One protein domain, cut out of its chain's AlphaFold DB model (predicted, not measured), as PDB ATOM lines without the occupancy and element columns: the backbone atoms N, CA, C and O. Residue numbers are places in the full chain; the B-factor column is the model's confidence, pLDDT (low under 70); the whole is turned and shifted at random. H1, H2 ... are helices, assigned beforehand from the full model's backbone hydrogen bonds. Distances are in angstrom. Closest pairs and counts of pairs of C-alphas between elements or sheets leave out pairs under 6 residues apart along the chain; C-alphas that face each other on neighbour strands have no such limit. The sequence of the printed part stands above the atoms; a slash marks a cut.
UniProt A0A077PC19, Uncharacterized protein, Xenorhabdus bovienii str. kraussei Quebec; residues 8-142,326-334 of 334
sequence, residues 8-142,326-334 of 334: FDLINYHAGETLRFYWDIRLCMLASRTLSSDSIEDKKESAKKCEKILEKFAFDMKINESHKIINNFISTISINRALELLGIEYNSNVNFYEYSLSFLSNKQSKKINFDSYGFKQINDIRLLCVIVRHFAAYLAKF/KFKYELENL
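Overview. This is residues 8 to 142 and 326 to 334 of the 334 residues of an uncharacterized protein of Xenorhabdus bovienii str. kraussei Quebec (UniProt A0A077PC19). Two long helices, H1 and H7, run side by side opposite ways, and H2 and then H3 run back over H1, H2 over its later part and H3 over its earlier part. H5 packs on H2, and short H8 packs on H1 and H2. The 144 printed residues hold eight named helices, H1 to H8 in chain order, and no named strand: the class is all helix. The whole is compact, with a radius of gyration of the C-alphas of 16.4 A, and elongated, spanning 52 by 31 by 22 A.

Along the chain. H1, residues 8 to 31, is 34.9 A long from C-alpha 8 at (4.097, 54.465, 116.230). H7 is residues 117 to 139, 32.9 A; H2 residues 40 to 60, 30.3 A; H3 residues 63 to 76, 19.8 A; H5 residues 96 to 105, 14.0 A. H4 is residues 80 to 85, H6 residues 107 to 110, and H8 residues 326 to 332, ending at (42.471, 56.884, 126.578).

Arrangement. H1 is the hub. It touches H7 at a shallow tilt of 27 degrees, opposite ways, C-alphas of Ala 15 and Cys 129 closest at 5.0 A. H1 and H2 form a hairpin, closest at Cys 28 and Cys 50, C-alphas 6.5 A apart. With residues 11 to 21 alone H1 touches H3, C-alphas of His 14 and Ser 66 4.9 A apart. H1, H2 and H5 form an up-and-down bundle, each against the one before; H2 and H5 come closest at Ala 47 and Ser 100, C-alphas 5.0 A apart. H8 touches H1, C-alphas of Ala 31 and Lys 328 4.9 A apart. H4 touches no helix; H6 is near H1. Every O i to N i+4 pair is within hydrogen-bond range in H2, H3, H4, H5, H7 and H8, and 18 of 20 in H1; H6 is too short for one.

Size, cuts and confidence. The C-alphas farthest apart, Ser 39 and Lys 141, are 53.9 A apart. Residues 143 to 325 are not printed, with 35.4 A between C-alphas 142 and 326. Of the links printed whole, none is long. The pLDDT is under 70 at residues 36, 89 and 107 to 115.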
ATOM      1  N   PHE A   8       3.193  55.027 117.235       85.25
ATOM      2  CA  PHE A   8       4.097  54.465 116.230       85.25
ATOM      3  C   PHE A   8       5.364  55.304 116.022       85.25
ATOM      4  O   PHE A   8       6.399  54.735 115.663       85.25
ATOM      5  N   ASP A   9       5.310  56.613 116.277       81.12
ATOM      6  CA  ASP A   9       6.480  57.486 116.187       81.12
ATOM      7  C   ASP A   9       7.449  57.179 117.327       81.12
ATOM      8  O   ASP A   9       8.653  57.035 117.094       81.12
ATOM      9  N   LEU A  10       6.919  56.942 118.532       87.12
ATOM     10  CA  LEU A  10       7.695  56.465 119.674       87.12
ATOM     11  C   LEU A  10       8.343  55.099 119.388       87.12
ATOM     12  O   LEU A  10       9.544  54.928 119.605       87.12
ATOM     13  N   ILE A  11       7.598  54.131 118.832       89.12
ATOM     14  CA  ILE A  11       8.168  52.826 118.434       89.12
ATOM     15  C   ILE A  11       9.306  53.003 117.420       89.12
ATOM     16  O   ILE A  11      10.372  52.397 117.561       89.12
ATOM     17  N   ASN A  12       9.096  53.832 116.396       84.69
ATOM     18  CA  ASN A  12      10.084  54.076 115.349       84.69
ATOM     19  C   ASN A  12      11.339  54.776 115.902       84.69
ATOM     20  O   ASN A  12      12.452  54.416 115.511       84.69
ATOM     21  N   TYR A  13      11.171  55.711 116.842       87.75
ATOM     22  CA  TYR A  13      12.265  56.359 117.567       87.75
ATOM     23  C   TYR A  13      13.112  55.335 118.332       87.75
ATOM     24  O   TYR A  13      14.313  55.226 118.080       87.75
ATOM     25  N   HIS A  14      12.494  54.521 119.194       89.94
ATOM     26  CA  HIS A  14      13.222  53.539 120.004       89.94
ATOM     27  C   HIS A  14      13.907  52.466 119.152       89.94
ATOM     28  O   HIS A  14      15.070  52.143 119.387       89.94
ATOM     29  N   ALA A  15      13.241  51.960 118.108       88.56
ATOM     30  CA  ALA A  15      13.865  51.029 117.169       88.56
ATOM     31  C   ALA A  15      15.030  51.674 116.393       88.56
ATOM     32  O   ALA A  15      16.028  51.010 116.106       88.56
ATOM     33  N   GLY A  16      14.930  52.966 116.068       85.75
ATOM     34  CA  GLY A  16      16.006  53.748 115.460       85.75
ATOM     35  C   GLY A  16      17.220  53.910 116.378       85.75
ATOM     36  O   GLY A  16      18.346  53.663 115.941       85.75
ATOM     37  N   GLU A  17      17.005  54.262 117.644       87.88
ATOM     38  CA  GLU A  17      18.075  54.424 118.636       87.88
ATOM     39  C   GLU A  17      18.761  53.089 118.962       87.88
ATOM     40  O   GLU A  17      19.992  53.021 118.989       87.88
ATOM     41  N   THR A  18      18.004  51.994 119.083       90.25
ATOM     42  CA  THR A  18      18.579  50.649 119.243       90.25
ATOM     43  C   THR A  18      19.413  50.245 118.022       90.25
ATOM     44  O   THR A  18      20.554  49.803 118.174       90.25
ATOM     45  N   LEU A  19      18.913  50.453 116.795       88.31
ATOM     46  CA  LEU A  19      19.686  50.194 115.566       88.31
ATOM     47  C   LEU A  19      20.999  50.962 115.530       88.31
ATOM     48  O   LEU A  19      22.036  50.418 115.145       88.31
ATOM     49  N   ARG A  20      20.923  52.239 115.897       83.94
ATOM     50  CA  ARG A  20      22.049  53.159 115.932       83.94
ATOM     51  C   ARG A  20      23.112  52.677 116.914       83.94
ATOM     52  O   ARG A  20      24.261  52.528 116.516       83.94
ATOM     53  N   PHE A  21      22.720  52.372 118.147       89.31
ATOM     54  CA  PHE A  21      23.624  51.863 119.174       89.31
ATOM     55  C   PHE A  21      24.365  50.603 118.712       89.31
ATOM     56  O   PHE A  21      25.596  50.564 118.718       89.31
ATOM     57  N   TYR A  22      23.637  49.605 118.203       87.00
ATOM     58  CA  TYR A  22      24.240  48.352 117.743       87.00
ATOM     59  C   TYR A  22      25.122  48.496 116.498       87.00
ATOM     60  O   TYR A  22      26.006  47.671 116.263       87.00
ATOM     61  N   TRP A  23      24.913  49.542 115.697       80.06
ATOM     62  CA  TRP A  23      25.841  49.902 114.629       80.06
ATOM     63  C   TRP A  23      27.118  50.546 115.190       80.06
ATOM     64  O   TRP A  23      28.226  50.207 114.759       80.06
ATOM     65  N   ASP A  24      26.969  51.425 116.179       81.94
ATOM     66  CA  ASP A  24      28.057  52.212 116.752       81.94
ATOM     67  C   ASP A  24      29.003  51.367 117.643       81.94
ATOM     68  O   ASP A  24      30.191  51.682 117.711       81.94
ATOM     69  N   ILE A  25      28.554  50.235 118.216       85.50
ATOM     70  CA  ILE A  25      29.396  49.302 119.009       85.50
ATOM     71  C   ILE A  25      30.703  48.936 118.291       85.50
ATOM     72  O   ILE A  25      31.787  48.949 118.877       85.50
ATOM     73  N   ARG A  26      30.624  48.631 116.990       80.25
ATOM     74  CA  ARG A  26      31.799  48.248 116.197       80.25
ATOM     75  C   ARG A  26      32.824  49.381 116.102       80.25
ATOM     76  O   ARG A  26      34.017  49.117 115.970       80.25
ATOM     77  N   LEU A  27      32.377  50.635 116.145       80.31
ATOM     78  CA  LEU A  27      33.259  51.800 116.078       80.31
ATOM     79  C   LEU A  27      34.094  51.945 117.351       80.31
ATOM     80  O   LEU A  27      35.260  52.313 117.242       80.31
ATOM     81  N   CYS A  28      33.542  51.581 118.512       84.19
ATOM     82  CA  CYS A  28      34.297  51.512 119.763       84.19
ATOM     83  C   CYS A  28      35.467  50.517 119.642       84.19
ATOM     84  O   CYS A  28      36.600  50.857 119.973       84.19
ATOM     85  N   MET A  29      35.239  49.344 119.035       82.94
ATOM     86  CA  MET A  29      36.311  48.359 118.809       82.94
ATOM     87  C   MET A  29      37.372  48.846 117.826       82.94
ATOM     88  O   MET A  29      38.553  48.562 117.971       82.94
ATOM     89  N   LEU A  30      36.965  49.573 116.783       76.50
ATOM     90  CA  LEU A  30      37.921  50.160 115.843       76.50
ATOM     91  C   LEU A  30      38.762  51.266 116.500       76.50
ATOM     92  O   LEU A  30      39.881  51.517 116.053       76.50
ATOM     93  N   ALA A  31      38.236  51.917 117.539       78.38
ATOM     94  CA  ALA A  31      38.908  52.989 118.259       78.38
ATOM     95  C   ALA A  31      39.970  52.493 119.256       78.38
ATOM     96  O   ALA A  31      40.911  53.242 119.517       78.38
ATOM     97  N   SER A  32      39.885  51.250 119.753       79.00
ATOM     98  CA  SER A  32      40.839  50.700 120.738       79.00
ATOM     99  C   SER A  32      42.255  50.491 120.207       79.00
ATOM    100  O   SER A  32      43.178  50.316 120.995       79.00
ATOM    101  N   ARG A  33      42.451  50.535 118.881       70.19
ATOM    102  CA  ARG A  33      43.743  50.373 118.181       70.19
ATOM    103  C   ARG A  33      44.464  49.039 118.412       70.19
ATOM    104  O   ARG A  33      45.479  48.822 117.755       70.19
ATOM    105  N   THR A  34      43.924  48.136 119.228       76.38
ATOM    106  CA  THR A  34      44.459  46.788 119.436       76.38
ATOM    107  C   THR A  34      44.458  46.021 118.117       76.38
ATOM    108  O   THR A  34      43.442  45.907 117.419       76.38
ATOM    109  N   LEU A  35      45.615  45.494 117.749       70.25
ATOM    110  CA  LEU A  35      45.803  44.673 116.572       70.25
ATOM    111  C   LEU A  35      45.592  43.199 116.919       70.25
ATOM    112  O   LEU A  35      45.825  42.724 118.026       70.25
ATOM    113  N   SER A  36      45.210  42.417 115.912       67.00
ATOM    114  CA  SER A  36      45.068  40.964 116.062       67.00
ATOM    115  C   SER A  36      46.378  40.262 116.446       67.00
ATOM    116  O   SER A  36      46.342  39.125 116.905       67.00
ATOM    117  N   SER A  37      47.523  40.902 116.196       70.19
ATOM    118  CA  SER A  37      48.866  40.424 116.546       70.19
ATOM    119  C   SER A  37      49.246  40.674 118.002       70.19
ATOM    120  O   SER A  37      50.207  40.068 118.460       70.19
ATOM    121  N   ASP A  38      48.517  41.542 118.707       79.69
ATOM    122  CA  ASP A  38      48.853  41.930 120.076       79.69
ATOM    123  C   ASP A  38      48.633  40.763 121.041       79.69
ATOM    124  O   ASP A  38      47.963  39.767 120.709       79.69
ATOM    125  N   SER A  39      49.206  40.876 122.238       86.50
ATOM    126  CA  SER A  39      49.130  39.810 123.229       86.50
ATOM    127  C   SER A  39      47.679  39.547 123.652       86.50
ATOM    128  O   SER A  39      46.773  40.368 123.475       86.50
ATOM    129  N   ILE A  40      47.427  38.355 124.198       86.19
ATOM    130  CA  ILE A  40      46.102  38.012 124.732       86.19
ATOM    131  C   ILE A  40      45.723  38.964 125.875       86.19
ATOM    132  O   ILE A  40      44.548  39.306 126.008       86.19
ATOM    133  N   GLU A  41      46.696  39.415 126.666       88.19
ATOM    134  CA  GLU A  41      46.449  40.300 127.802       88.19
ATOM    135  C   GLU A  41      46.044  41.708 127.344       88.19
ATOM    136  O   GLU A  41      45.010  42.208 127.787       88.19
ATOM    137  N   ASP A  42      46.727  42.271 126.341       85.81
ATOM    138  CA  ASP A  42      46.372  43.576 125.749       85.81
ATOM    139  C   ASP A  42      44.950  43.571 125.166       85.81
ATOM    140  O   ASP A  42      44.193  44.543 125.275       85.81
ATOM    141  N   LYS A  43      44.551  42.446 124.559       86.88
ATOM    142  CA  LYS A  43      43.197  42.246 124.022       86.88
ATOM    143  C   LYS A  43      42.149  42.175 125.124       86.88
ATOM    144  O   LYS A  43      41.078  42.758 124.959       86.88
ATOM    145  N   LYS A  44      42.433  41.485 126.231       90.06
ATOM    146  CA  LYS A  44      41.531  41.427 127.390       90.06
ATOM    147  C   LYS A  44      41.384  42.795 128.047       90.06
ATOM    148  O   LYS A  44      40.262  43.183 128.361       90.06
ATOM    149  N   GLU A  45      42.479  43.531 128.228       90.69
ATOM    150  CA  GLU A  45      42.435  44.882 128.795       90.69
ATOM    151  C   GLU A  45      41.611  45.819 127.905       90.69
ATOM    152  O   GLU A  45      40.685  46.482 128.377       90.69
ATOM    153  N   SER A  46      41.876  45.803 126.598       89.62
ATOM    154  CA  SER A  46      41.130  46.603 125.625       89.62
ATOM    155  C   SER A  46      39.643  46.236 125.601       89.62
ATOM    156  O   SER A  46      38.795  47.124 125.593       89.62
ATOM    157  N   ALA A  47      39.305  44.943 125.658       90.62
ATOM    158  CA  ALA A  47      37.920  44.480 125.721       90.62
ATOM    159  C   ALA A  47      37.193  44.968 126.986       90.62
ATOM    160  O   ALA A  47      36.042  45.385 126.883       90.62
ATOM    161  N   LYS A  48      37.858  44.991 128.152       93.50
ATOM    162  CA  LYS A  48      37.298  45.551 129.399       93.50
ATOM    163  C   LYS A  48      37.054  47.058 129.301       93.50
ATOM    164  O   LYS A  48      36.031  47.549 129.767       93.50
ATOM    165  N   LYS A  49      37.985  47.813 128.702       93.50
ATOM    166  CA  LYS A  49      37.802  49.262 128.483       93.50
ATOM    167  C   LYS A  49      36.622  49.525 127.548       93.50
ATOM    168  O   LYS A  49      35.765  50.352 127.845       93.50
ATOM    169  N   CYS A  50      36.547  48.772 126.456       92.00
ATOM    170  CA  CYS A  50      35.442  48.823 125.514       92.00
ATOM    171  C   CYS A  50      34.090  48.480 126.158       92.00
ATOM    172  O   CYS A  50      33.134  49.220 125.954       92.00
ATOM    173  N   GLU A  51      34.009  47.410 126.951       94.19
ATOM    174  CA  GLU A  51      32.803  47.039 127.701       94.19
ATOM    175  C   GLU A  51      32.290  48.204 128.551       94.19
ATOM    176  O   GLU A  51      31.159  48.641 128.349       94.19
ATOM    177  N   LYS A  52      33.143  48.783 129.408       94.31
ATOM    178  CA  LYS A  52      32.767  49.910 130.280       94.31
ATOM    179  C   LYS A  52      32.184  51.092 129.505       94.31
ATOM    180  O   LYS A  52      31.194  51.691 129.924       94.31
ATOM    181  N   ILE A  53      32.789  51.444 128.369       91.88
ATOM    182  CA  ILE A  53      32.291  52.531 127.513       91.88
ATOM    183  C   ILE A  53      30.942  52.171 126.904       91.88
ATOM    184  O   ILE A  53      30.037  53.000 126.893       91.88
ATOM    185  N   LEU A  54      30.802  50.954 126.380       92.12
ATOM    186  CA  LEU A  54      29.565  50.517 125.741       92.12
ATOM    187  C   LEU A  54      28.408  50.424 126.736       92.12
ATOM    188  O   LEU A  54      27.299  50.815 126.383       92.12
ATOM    189  N   GLU A  55      28.659  49.990 127.970       92.81
ATOM    190  CA  GLU A  55      27.670  50.000 129.052       92.81
ATOM    191  C   GLU A  55      27.219  51.419 129.397       92.81
ATOM    192  O   GLU A  55      26.016  51.692 129.444       92.81
ATOM    193  N   LYS A  56      28.169  52.350 129.561       92.06
ATOM    194  CA  LYS A  56      27.860  53.768 129.778       92.06
ATOM    195  C   LYS A  56      27.035  54.337 128.624       92.06
ATOM    196  O   LYS A  56      26.010  54.972 128.845       92.06
ATOM    197  N   PHE A  57      27.441  54.065 127.386       89.31
ATOM    198  CA  PHE A  57      26.756  54.569 126.200       89.31
ATOM    199  C   PHE A  57      25.347  53.971 126.047       89.31
ATOM    200  O   PHE A  57      24.409  54.683 125.694       89.31
ATOM    201  N   ALA A  58      25.170  52.685 126.370       91.00
ATOM    202  CA  ALA A  58      23.865  52.026 126.394       91.00
ATOM    203  C   ALA A  58      22.931  52.630 127.455       91.00
ATOM    204  O   ALA A  58      21.731  52.784 127.204       91.00
ATOM    205  N   PHE A  59      23.477  52.972 128.625       91.38
ATOM    206  CA  PHE A  59      22.748  53.642 129.698       91.38
ATOM    207  C   PHE A  59      22.304  55.050 129.281       91.38
ATOM    208  O   PHE A  59      21.113  55.350 129.353       91.38
ATOM    209  N   ASP A  60      23.224  55.867 128.759       88.75
ATOM    210  CA  ASP A  60      22.948  57.241 128.315       88.75
ATOM    211  C   ASP A  60      21.880  57.281 127.207       88.75
ATOM    212  O   ASP A  60      21.001  58.144 127.202       88.75
ATOM    213  N   MET A  61      21.912  56.310 126.286       88.25
ATOM    214  CA  MET A  61      20.923  56.159 125.211       88.25
ATOM    215  C   MET A  61      19.626  55.453 125.650       88.25
ATOM    216  O   MET A  61      18.740  55.235 124.822       88.25
ATOM    217  N   LYS A  62      19.498  55.065 126.926       91.00
ATOM    218  CA  LYS A  62      18.343  54.336 127.483       91.00
ATOM    219  C   LYS A  62      17.980  53.068 126.696       91.00
ATOM    220  O   LYS A  62      16.808  52.729 126.528       91.00
ATOM    221  N   ILE A  63      18.983  52.320 126.240       91.75
ATOM    222  CA  ILE A  63      18.788  51.144 125.375       91.75
ATOM    223  C   ILE A  63      17.905  50.073 126.030       91.75
ATOM    224  O   ILE A  63      17.090  49.450 125.352       91.75
ATOM    225  N   ASN A  64      17.977  49.915 127.353       89.56
ATOM    226  CA  ASN A  64      17.114  48.988 128.093       89.56
ATOM    227  C   ASN A  64      15.624  49.361 128.031       89.56
ATOM    228  O   ASN A  64      14.770  48.477 127.991       89.56
ATOM    229  N   GLU A  65      15.299  50.654 128.019       90.62
ATOM    230  CA  GLU A  65      13.923  51.131 127.854       90.62
ATOM    231  C   GLU A  65      13.439  50.860 126.429       90.62
ATOM    232  O   GLU A  65      12.399  50.223 126.243       90.62
ATOM    233  N   SER A  66      14.253  51.229 125.432       92.44
ATOM    234  CA  SER A  66      13.989  50.923 124.023       92.44
ATOM    235  C   SER A  66      13.732  49.432 123.822       92.44
ATOM    236  O   SER A  66      12.778  49.051 123.144       92.44
ATOM    237  N   HIS A  67      14.511  48.569 124.483       91.69
ATOM    238  CA  HIS A  67      14.332  47.134 124.362       91.69
ATOM    239  C   HIS A  67      12.982  46.631 124.871       91.69
ATOM    240  O   HIS A  67      12.382  45.776 124.218       91.69
ATOM    241  N   LYS A  68      12.498  47.159 126.004       90.19
ATOM    242  CA  LYS A  68      11.181  46.819 126.563       90.19
ATOM    243  C   LYS A  68      10.057  47.251 125.625       90.19
ATOM    244  O   LYS A  68       9.148  46.469 125.359       90.19
ATOM    245  N   ILE A  69      10.149  48.467 125.089       90.88
ATOM    246  CA  ILE A  69       9.160  49.029 124.161       90.88
ATOM    247  C   ILE A  69       9.074  48.186 122.883       90.88
ATOM    248  O   ILE A  69       7.987  47.767 122.484       90.88
ATOM    249  N   ILE A  70      10.226  47.865 122.287       91.44
ATOM    250  CA  ILE A  70      10.325  47.030 121.084       91.44
ATOM    251  C   ILE A  70       9.742  45.630 121.338       91.44
ATOM    252  O   ILE A  70       8.956  45.140 120.528       91.44
ATOM    253  N   ASN A  71      10.054  45.008 122.478       89.38
ATOM    254  CA  ASN A  71       9.523  43.691 122.849       89.38
ATOM    255  C   ASN A  71       8.006  43.666 123.020       89.38
ATOM    256  O   ASN A  71       7.327  42.757 122.527       89.38
ATOM    257  N   ASN A  72       7.470  44.669 123.713       89.44
ATOM    258  CA  ASN A  72       6.031  44.803 123.911       89.44
ATOM    259  C   ASN A  72       5.322  44.971 122.563       89.44
ATOM    260  O   ASN A  72       4.279  44.358 122.320       89.44
ATOM    261  N   PHE A  73       5.917  45.746 121.654       91.06
ATOM    262  CA  PHE A  73       5.384  45.933 120.313       91.06
ATOM    263  C   PHE A  73       5.431  44.651 119.474       91.06
ATOM    264  O   PHE A  73       4.411  44.287 118.894       91.06
ATOM    265  N   ILE A  74       6.554  43.919 119.465       90.00
ATOM    266  CA  ILE A  74       6.688  42.615 118.783       90.00
ATOM    267  C   ILE A  74       5.600  41.635 119.243       90.00
ATOM    268  O   ILE A  74       4.957  40.977 118.421       90.00
ATOM    269  N   SER A  75       5.368  41.576 120.556       87.94
ATOM    270  CA  SER A  75       4.315  40.741 121.135       87.94
ATOM    271  C   SER A  75       2.929  41.187 120.671       87.94
ATOM    272  O   SER A  75       2.097  40.355 120.321       87.94
ATOM    273  N   THR A  76       2.701  42.499 120.587       88.00
ATOM    274  CA  THR A  76       1.428  43.073 120.136       88.00
ATOM    275  C   THR A  76       1.134  42.752 118.669       88.00
ATOM    276  O   THR A  76       0.035  42.311 118.344       88.00
ATOM    277  N   ILE A  77       2.124  42.877 117.781       88.38
ATOM    278  CA  ILE A  77       1.969  42.527 116.357       88.38
ATOM    279  C   ILE A  77       1.970  41.006 116.104       88.38
ATOM    280  O   ILE A  77       1.804  40.569 114.966       88.38
ATOM    281  N   SER A  78       2.130  40.192 117.153       87.69
ATOM    282  CA  SER A  78       1.980  38.731 117.136       87.69
ATOM    283  C   SER A  78       2.897  37.993 116.148       87.69
ATOM    284  O   SER A  78       2.508  36.984 115.563       87.69
ATOM    285  N   ILE A  79       4.142  38.458 115.972       88.19
ATOM    286  CA  ILE A  79       5.109  37.829 115.047       88.19
ATOM    287  C   ILE A  79       6.114  36.884 115.722       88.19
ATOM    288  O   ILE A  79       6.990  36.361 115.039       88.19
ATOM    289  N   ASN A  80       5.997  36.626 117.031       88.75
ATOM    290  CA  ASN A  80       6.956  35.816 117.807       88.75
ATOM    291  C   ASN A  80       7.296  34.475 117.136       88.75
ATOM    292  O   ASN A  80       8.460  34.171 116.900       88.75
ATOM    293  N   ARG A  81       6.278  33.730 116.693       87.69
ATOM    294  CA  ARG A  81       6.469  32.441 116.009       87.69
ATOM    295  C   ARG A  81       7.234  32.560 114.685       87.69
ATOM    296  O   ARG A  81       7.945  31.641 114.284       87.69
ATOM    297  N   ALA A  82       7.086  33.682 113.981       89.56
ATOM    298  CA  ALA A  82       7.847  33.951 112.766       89.56
ATOM    299  C   ALA A  82       9.328  34.218 113.084       89.56
ATOM    300  O   ALA A  82      10.198  33.785 112.329       89.56
ATOM    301  N   LEU A  83       9.614  34.873 114.213       87.75
ATOM    302  CA  LEU A  83      10.975  35.123 114.699       87.75
ATOM    303  C   LEU A  83      11.657  33.837 115.182       87.75
ATOM    304  O   LEU A  83      12.804  33.582 114.815       87.75
ATOM    305  N   GLU A  84      10.928  32.974 115.892       88.00
ATOM    306  CA  GLU A  84      11.400  31.643 116.297       88.00
ATOM    307  C   GLU A  84      11.830  30.803 115.082       88.00
ATOM    308  O   GLU A  84      12.912  30.220 115.076       88.00
ATOM    309  N   LEU A  85      11.043  30.805 113.997       88.75
ATOM    310  CA  LEU A  85      11.404  30.104 112.754       88.75
ATOM    311  C   LEU A  85      12.655  30.661 112.062       88.75
ATOM    312  O   LEU A  85      13.290  29.947 111.280       88.75
ATOM    313  N   LEU A  86      13.002  31.924 112.312       85.62
ATOM    314  CA  LEU A  86      14.236  32.543 111.825       85.62
ATOM    315  C   LEU A  86      15.447  32.223 112.718       85.62
ATOM    316  O   LEU A  86      16.562  32.651 112.393       85.62
ATOM    317  N   GLY A  87      15.238  31.509 113.832       83.38
ATOM    318  CA  GLY A  87      16.241  31.293 114.872       83.38
ATOM    319  C   GLY A  87      16.719  32.608 115.487       83.38
ATOM    320  O   GLY A  87      17.902  32.729 115.808       83.38
ATOM    321  N   ILE A  88      15.831  33.605 115.529       81.38
ATOM    322  CA  ILE A  88      16.085  34.921 116.098       81.38
ATOM    323  C   ILE A  88      15.558  34.905 117.526       81.38
ATOM    324  O   ILE A  88      14.350  34.870 117.752       81.38
ATOM    325  N   GLU A  89      16.473  34.974 118.480       69.75
ATOM    326  CA  GLU A  89      16.141  35.222 119.876       69.75
ATOM    327  C   GLU A  89      16.326  36.710 120.146       69.75
ATOM    328  O   GLU A  89      17.415  37.255 119.948       69.75
ATOM    329  N   TYR A  90      15.274  37.388 120.605       71.06
ATOM    330  CA  TYR A  90      15.449  38.741 121.117       71.06
ATOM    331  C   TYR A  90      16.020  38.683 122.531       71.06
ATOM    332  O   TYR A  90      15.312  38.784 123.532       71.06
ATOM    333  N   ASN A  91      17.334  38.500 122.598       74.31
ATOM    334  CA  ASN A  91      18.089  38.610 123.830       74.31
ATOM    335  C   ASN A  91      18.823  39.954 123.843       74.31
ATOM    336  O   ASN A  91      19.821  40.126 123.147       74.31
ATOM    337  N   SER A  92      18.334  40.897 124.644       72.94
ATOM    338  CA  SER A  92      18.942  42.222 124.807       72.94
ATOM    339  C   SER A  92      20.182  42.232 125.708       72.94
ATOM    340  O   SER A  92      20.904  43.229 125.723       72.94
ATOM    341  N   ASN A  93      20.468  41.132 126.412       80.44
ATOM    342  CA  ASN A  93      21.633  40.993 127.284       80.44
ATOM    343  C   ASN A  93      22.858  40.621 126.446       80.44
ATOM    344  O   ASN A  93      23.302  39.473 126.418       80.44
ATOM    345  N   VAL A  94      23.363  41.591 125.688       82.69
ATOM    346  CA  VAL A  94      24.590  41.423 124.910       82.69
ATOM    347  C   VAL A  94      25.782  41.533 125.853       82.69
ATOM    348  O   VAL A  94      25.989  42.573 126.472       82.69
ATOM    349  N   ASN A  95      26.587  40.475 125.937       87.62
ATOM    350  CA  ASN A  95      27.851  40.508 126.667       87.62
ATOM    351  C   ASN A  95      28.888  41.296 125.845       87.62
ATOM    352  O   ASN A  95      29.497  40.771 124.904       87.62
ATOM    353  N   PHE A  96      29.052  42.585 126.160       89.00
ATOM    354  CA  PHE A  96      29.946  43.466 125.410       89.00
ATOM    355  C   PHE A  96      31.415  43.076 125.559       89.00
ATOM    356  O   PHE A  96      32.160  43.234 124.591       89.00
ATOM    357  N   TYR A  97      31.833  42.517 126.696       88.88
ATOM    358  CA  TYR A  97      33.189  41.999 126.859       88.88
ATOM    359  C   TYR A  97      33.482  40.844 125.901       88.88
ATOM    360  O   TYR A  97      34.446  40.907 125.138       88.88
ATOM    361  N   GLU A  98      32.631  39.815 125.876       85.38
ATOM    362  CA  GLU A  98      32.813  38.660 124.988       85.38
ATOM    363  C   GLU A  98      32.759  39.056 123.513       85.38
ATOM    364  O   GLU A  98      33.558  38.572 122.702       85.38
ATOM    365  N   TYR A  99      31.849  39.969 123.160       85.94
ATOM    366  CA  TYR A  99      31.794  40.543 121.821       85.94
ATOM    367  C   TYR A  99      33.111  41.241 121.460       85.94
ATOM    368  O   TYR A  99      33.692  40.958 120.408       85.94
ATOM    369  N   SER A 100      33.596  42.121 122.341       86.56
ATOM    370  CA  SER A 100      34.816  42.903 122.135       86.56
ATOM    371  C   SER A 100      36.034  41.996 122.003       86.56
ATOM    372  O   SER A 100      36.784  42.095 121.035       86.56
ATOM    373  N   LEU A 101      36.191  41.036 122.915       85.12
ATOM    374  CA  LEU A 101      37.293  40.083 122.899       85.12
ATOM    375  C   LEU A 101      37.289  39.233 121.623       85.12
ATOM    376  O   LEU A 101      38.333  39.062 120.987       85.12
ATOM    377  N   SER A 102      36.115  38.755 121.205       82.88
ATOM    378  CA  SER A 102      35.947  38.014 119.951       82.88
ATOM    379  C   SER A 102      36.339  38.864 118.740       82.88
ATOM    380  O   SER A 102      37.044  38.390 117.845       82.88
ATOM    381  N   PHE A 103      35.924  40.135 118.719       81.31
ATOM    382  CA  PHE A 103      36.253  41.070 117.649       81.31
ATOM    383  C   PHE A 103      37.763  41.328 117.569       81.31
ATOM    384  O   PHE A 103      38.352  41.214 116.494       81.31
ATOM    385  N   LEU A 104      38.417  41.629 118.691       80.06
ATOM    386  CA  LEU A 104      39.853  41.936 118.729       80.06
ATOM    387  C   LEU A 104      40.730  40.708 118.428       80.06
ATOM    388  O   LEU A 104      41.833  40.836 117.893       80.06
ATOM    389  N   SER A 105      40.232  39.507 118.725       77.50
ATOM    390  CA  SER A 105      40.969  38.254 118.526       77.50
ATOM    391  C   SER A 105      40.906  37.721 117.095       77.50
ATOM    392  O   SER A 105      41.788  36.963 116.689       77.50
ATOM    393  N   ASN A 106      39.903  38.102 116.298       72.12
ATOM    394  CA  ASN A 106      39.728  37.552 114.956       72.12
ATOM    395  C   ASN A 106      40.228  38.507 113.858       72.12
ATOM    396  O   ASN A 106      39.694  39.591 113.666       72.12
ATOM    397  N   LYS A 107      41.200  38.073 113.041       62.66
ATOM    398  CA  LYS A 107      41.695  38.851 111.882       62.66
ATOM    399  C   LYS A 107      40.593  39.222 110.874       62.66
ATOM    400  O   LYS A 107      40.693  40.247 110.203       62.66
ATOM    401  N   GLN A 108      39.544  38.407 110.764       56.69
ATOM    402  CA  GLN A 108      38.396  38.617 109.880       56.69
ATOM    403  C   GLN A 108      37.303  39.512 110.484       56.69
ATOM    404  O   GLN A 108      36.412  39.912 109.743       56.69
ATOM    405  N   SER A 109      37.371  39.910 111.760       55.19
ATOM    406  CA  SER A 109      36.384  40.817 112.388       55.19
ATOM    407  C   SER A 109      36.324  42.212 111.741       55.19
ATOM    408  O   SER A 109      35.325  42.938 111.807       55.19
ATOM    409  N   LYS A 110      37.392  42.589 111.026       54.09
ATOM    410  CA  LYS A 110      37.439  43.786 110.177       54.09
ATOM    411  C   LYS A 110      36.580  43.651 108.908       54.09
ATOM    412  O   LYS A 110      36.233  44.669 108.308       54.09
ATOM    413  N   LYS A 111      36.153  42.441 108.527       53.31
ATOM    414  CA  LYS A 111      35.144  42.202 107.479       53.31
ATOM    415  C   LYS A 111      33.726  42.362 108.048       53.31
ATOM    416  O   LYS A 111      33.522  42.346 109.254       53.31
ATOM    417  N   ILE A 112      32.743  42.577 107.173       50.22
ATOM    418  CA  ILE A 112      31.345  42.844 107.565       50.22
ATOM    419  C   ILE A 112      30.664  41.611 108.185       50.22
ATOM    420  O   ILE A 112      29.714  41.791 108.927       50.22
ATOM    421  N   ASN A 113      31.156  40.391 107.939       51.47
ATOM    422  CA  ASN A 113      30.563  39.146 108.437       51.47
ATOM    423  C   ASN A 113      31.585  38.418 109.318       51.47
ATOM    424  O   ASN A 113      32.581  37.918 108.795       51.47
ATOM    425  N   PHE A 114      31.361  38.404 110.630       54.69
ATOM    426  CA  PHE A 114      32.220  37.746 111.610       54.69
ATOM    427  C   PHE A 114      31.386  36.776 112.446       54.69
ATOM    428  O   PHE A 114      30.493  37.205 113.159       54.69
ATOM    429  N   ASP A 115      31.661  35.479 112.380       57.56
ATOM    430  CA  ASP A 115      30.830  34.486 113.062       57.56
ATOM    431  C   ASP A 115      31.251  34.328 114.533       57.56
ATOM    432  O   ASP A 115      32.065  33.476 114.884       57.56
ATOM    433  N   SER A 116      30.696  35.172 115.407       71.00
ATOM    434  CA  SER A 116      30.689  34.966 116.862       71.00
ATOM    435  C   SER A 116      29.264  35.013 117.408       71.00
ATOM    436  O   SER A 116      28.380  35.626 116.803       71.00
ATOM    437  N   TYR A 117      29.032  34.389 118.569       71.06
ATOM    438  CA  TYR A 117      27.718  34.399 119.225       71.06
ATOM    439  C   TYR A 117      27.215  35.833 119.463       71.06
ATOM    440  O   TYR A 117      26.117  36.179 119.029       71.06
ATOM    441  N   GLY A 118      28.063  36.706 120.022       73.81
ATOM    442  CA  GLY A 118      27.728  38.119 120.219       73.81
ATOM    443  C   GLY A 118      27.458  38.869 118.908       73.81
ATOM    444  O   GLY A 118      26.566  39.708 118.847       73.81
ATOM    445  N   PHE A 119      28.168  38.552 117.820       77.44
ATOM    446  CA  PHE A 119      27.902  39.172 116.517       77.44
ATOM    447  C   PHE A 119      26.561  38.726 115.924       77.44
ATOM    448  O   PHE A 119      25.818  39.553 115.387       77.44
ATOM    449  N   LYS A 120      26.225  37.437 116.050       82.19
ATOM    450  CA  LYS A 120      24.913  36.906 115.665       82.19
ATOM    451  C   LYS A 120      23.803  37.608 116.451       82.19
ATOM    452  O   LYS A 120      22.883  38.129 115.830       82.19
ATOM    453  N   GLN A 121      23.939  37.698 117.775       84.62
ATOM    454  CA  GLN A 121      22.974  38.358 118.658       84.62
ATOM    455  C   GLN A 121      22.749  39.826 118.260       84.62
ATOM    456  O   GLN A 121      21.612  40.252 118.073       84.62
ATOM    457  N   ILE A 122      23.823  40.590 118.030       86.00
ATOM    458  CA  ILE A 122      23.731  41.987 117.576       86.00
ATOM    459  C   ILE A 122      23.020  42.097 116.221       86.00
ATOM    460  O   ILE A 122      22.168  42.965 116.034       86.00
ATOM    461  N   ASN A 123      23.346  41.235 115.256       85.12
ATOM    462  CA  ASN A 123      22.682  41.260 113.951       85.12
ATOM    463  C   ASN A 123      21.209  40.867 114.024       85.12
ATOM    464  O   ASN A 123      20.402  41.432 113.290       85.12
ATOM    465  N   ASP A 124      20.861  39.935 114.904       87.44
ATOM    466  CA  ASP A 124      19.484  39.518 115.133       87.44
ATOM    467  C   ASP A 124      18.662  40.666 115.740       87.44
ATOM    468  O   ASP A 124      17.595  40.988 115.215       87.44
ATOM    469  N   ILE A 125      19.198  41.383 116.738       89.12
ATOM    470  CA  ILE A 125      18.557  42.588 117.293       89.12
ATOM    471  C   ILE A 125      18.393  43.673 116.221       89.12
ATOM    472  O   ILE A 125      17.329  44.287 116.112       89.12
ATOM    473  N   ARG A 126      19.415  43.899 115.386       89.19
ATOM    474  CA  ARG A 126      19.336  44.878 114.289       89.19
ATOM    475  C   ARG A 126      18.250  44.503 113.284       89.19
ATOM    476  O   ARG A 126      17.419  45.341 112.948       89.19
ATOM    477  N   LEU A 127      18.212  43.252 112.832       90.75
ATOM    478  CA  LEU A 127      17.171  42.776 111.925       90.75
ATOM    479  C   LEU A 127      15.773  42.959 112.530       90.75
ATOM    480  O   LEU A 127      14.871  43.437 111.844       90.75
ATOM    481  N   LEU A 128      15.602  42.644 113.814       91.19
ATOM    482  CA  LEU A 128      14.335  42.840 114.517       91.19
ATOM    483  C   LEU A 128      13.904  44.298 114.550       91.19
ATOM    484  O   LEU A 128      12.762  44.601 114.215       91.19
ATOM    485  N   CYS A 129      14.815  45.208 114.887       91.94
ATOM    486  CA  CYS A 129      14.505  46.630 114.890       91.94
ATOM    487  C   CYS A 129      14.129  47.128 113.485       91.94
ATOM    488  O   CYS A 129      13.220  47.942 113.353       91.94
ATOM    489  N   VAL A 130      14.767  46.618 112.422       91.62
ATOM    490  CA  VAL A 130      14.365  46.923 111.037       91.62
ATOM    491  C   VAL A 130      12.938  46.441 110.759       91.62
ATOM    492  O   VAL A 130      12.125  47.214 110.258       91.62
ATOM    493  N   ILE A 131      12.605  45.198 111.122       92.19
ATOM    494  CA  ILE A 131      11.250  44.645 110.953       92.19
ATOM    495  C   ILE A 131      10.221  45.482 111.724       92.19
ATOM    496  O   ILE A 131       9.184  45.842 111.171       92.19
ATOM    497  N   VAL A 132      10.520  45.844 112.972       92.50
ATOM    498  CA  VAL A 132       9.653  46.678 113.818       92.50
ATOM    499  C   VAL A 132       9.393  48.041 113.190       92.50
ATOM    500  O   VAL A 132       8.247  48.485 113.167       92.50
ATOM    501  N   ARG A 133      10.412  48.683 112.610       92.25
ATOM    502  CA  ARG A 133      10.239  49.961 111.904       92.25
ATOM    503  C   ARG A 133       9.355  49.831 110.671       92.25
ATOM    504  O   ARG A 133       8.531  50.710 110.439       92.25
ATOM    505  N   HIS A 134       9.476  48.738 109.916       91.31
ATOM    506  CA  HIS A 134       8.593  48.476 108.773       91.31
ATOM    507  C   HIS A 134       7.133  48.339 109.211       91.31
ATOM    508  O   HIS A 134       6.249  48.933 108.596       91.31
ATOM    509  N   PHE A 135       6.878  47.626 110.312       91.56
ATOM    510  CA  PHE A 135       5.542  47.542 110.902       91.56
ATOM    511  C   PHE A 135       5.035  48.891 111.408       91.56
ATOM    512  O   PHE A 135       3.909  49.262 111.089       91.56
ATOM    513  N   ALA A 136       5.847  49.642 112.154       88.62
ATOM    514  CA  ALA A 136       5.470  50.963 112.651       88.62
ATOM    515  C   ALA A 136       5.098  51.908 111.496       88.62
ATOM    516  O   ALA A 136       4.041  52.530 111.528       88.62
ATOM    517  N   ALA A 137       5.904  51.938 110.428       86.44
ATOM    518  CA  ALA A 137       5.617  52.722 109.228       86.44
ATOM    519  C   ALA A 137       4.323  52.264 108.531       86.44
ATOM    520  O   ALA A 137       3.489  53.094 108.163       86.44
ATOM    521  N   TYR A 138       4.120  50.949 108.382       88.38
ATOM    522  CA  TYR A 138       2.878  50.406 107.831       88.38
ATOM    523  C   TYR A 138       1.664  50.846 108.658       88.38
ATOM    524  O   TYR A 138       0.708  51.359 108.080       88.38
ATOM    525  N   LEU A 139       1.693  50.709 109.985       87.94
ATOM    526  CA  LEU A 139       0.560  51.048 110.855       87.94
ATOM    527  C   LEU A 139       0.296  52.554 110.927       87.94
ATOM    528  O   LEU A 139      -0.864  52.964 110.911       87.94
ATOM    529  N   ALA A 140       1.347  53.374 110.861       85.62
ATOM    530  CA  ALA A 140       1.259  54.829 110.734       85.62
ATOM    531  C   ALA A 140       0.697  55.300 109.376       85.62
ATOM    532  O   ALA A 140       0.575  56.498 109.134       85.62
ATOM    533  N   LYS A 141       0.350  54.373 108.469       85.44
ATOM    534  CA  LYS A 141      -0.095  54.669 107.098       85.44
ATOM    535  C   LYS A 141       0.931  55.483 106.308       85.44
ATOM    536  O   LYS A 141       0.558  56.274 105.444       85.44
ATOM    537  N   PHE A 142       2.217  55.250 106.573       80.44
ATOM    538  CA  PHE A 142       3.292  55.868 105.818       80.44
ATOM    539  C   PHE A 142       3.207  55.460 104.345       80.44
ATOM    540  O   PHE A 142       3.184  54.273 104.005       80.44
ATOM    541  N   LYS A 326      35.767  60.216 119.368       76.62
ATOM    542  CA  LYS A 326      35.124  60.277 120.684       76.62
ATOM    543  C   LYS A 326      35.423  59.023 121.504       76.62
ATOM    544  O   LYS A 326      35.913  59.139 122.619       76.62
ATOM    545  N   PHE A 327      35.200  57.836 120.939       80.88
ATOM    546  CA  PHE A 327      35.502  56.576 121.621       80.88
ATOM    547  C   PHE A 327      36.980  56.449 121.956       80.88
ATOM    548  O   PHE A 327      37.318  56.014 123.046       80.88
ATOM    549  N   LYS A 328      37.868  56.865 121.053       79.50
ATOM    550  CA  LYS A 328      39.307  56.867 121.307       79.50
ATOM    551  C   LYS A 328      39.663  57.757 122.497       79.50
ATOM    552  O   LYS A 328      40.410  57.321 123.361       79.50
ATOM    553  N   TYR A 329      39.117  58.972 122.546       80.56
ATOM    554  CA  TYR A 329      39.313  59.874 123.677       80.56
ATOM    555  C   TYR A 329      38.799  59.254 124.982       80.56
ATOM    556  O   TYR A 329      39.496  59.281 125.986       80.56
ATOM    557  N   GLU A 330      37.610  58.652 124.979       84.38
ATOM    558  CA  GLU A 330      37.062  57.993 126.172       84.38
ATOM    559  C   GLU A 330      37.886  56.765 126.601       84.38
ATOM    560  O   GLU A 330      38.099  56.575 127.792       84.38
ATOM    561  N   LEU A 331      38.410  55.976 125.655       82.81
ATOM    562  CA  LEU A 331      39.277  54.818 125.926       82.81
ATOM    563  C   LEU A 331      40.637  55.216 126.509       82.81
ATOM    564  O   LEU A 331      41.186  54.471 127.314       82.81
ATOM    565  N   GLU A 332      41.191  56.354 126.085       81.38
ATOM    566  CA  GLU A 332      42.471  56.884 126.578       81.38
ATOM    567  C   GLU A 332      42.354  57.496 127.987       81.38
ATOM    568  O   GLU A 332      43.366  57.630 128.667       81.38
ATOM    569  N   ASN A 333      41.137  57.839 128.427       80.81
ATOM    570  CA  ASN A 333      40.848  58.453 129.729       80.81
ATOM    571  C   ASN A 333      40.166  57.491 130.732       80.81
ATOM    572  O   ASN A 333      39.604  57.948 131.731       80.81
ATOM    573  N   LEU A 334      40.192  56.181 130.458       80.69
ATOM    574  CA  LEU A 334      39.792  55.092 131.362       80.69
ATOM    575  C   LEU A 334      41.017  54.396 131.946       80.69
ATOM    576  O   LEU A 334      40.950  54.066 133.152       80.69
TER     577      LEU A 334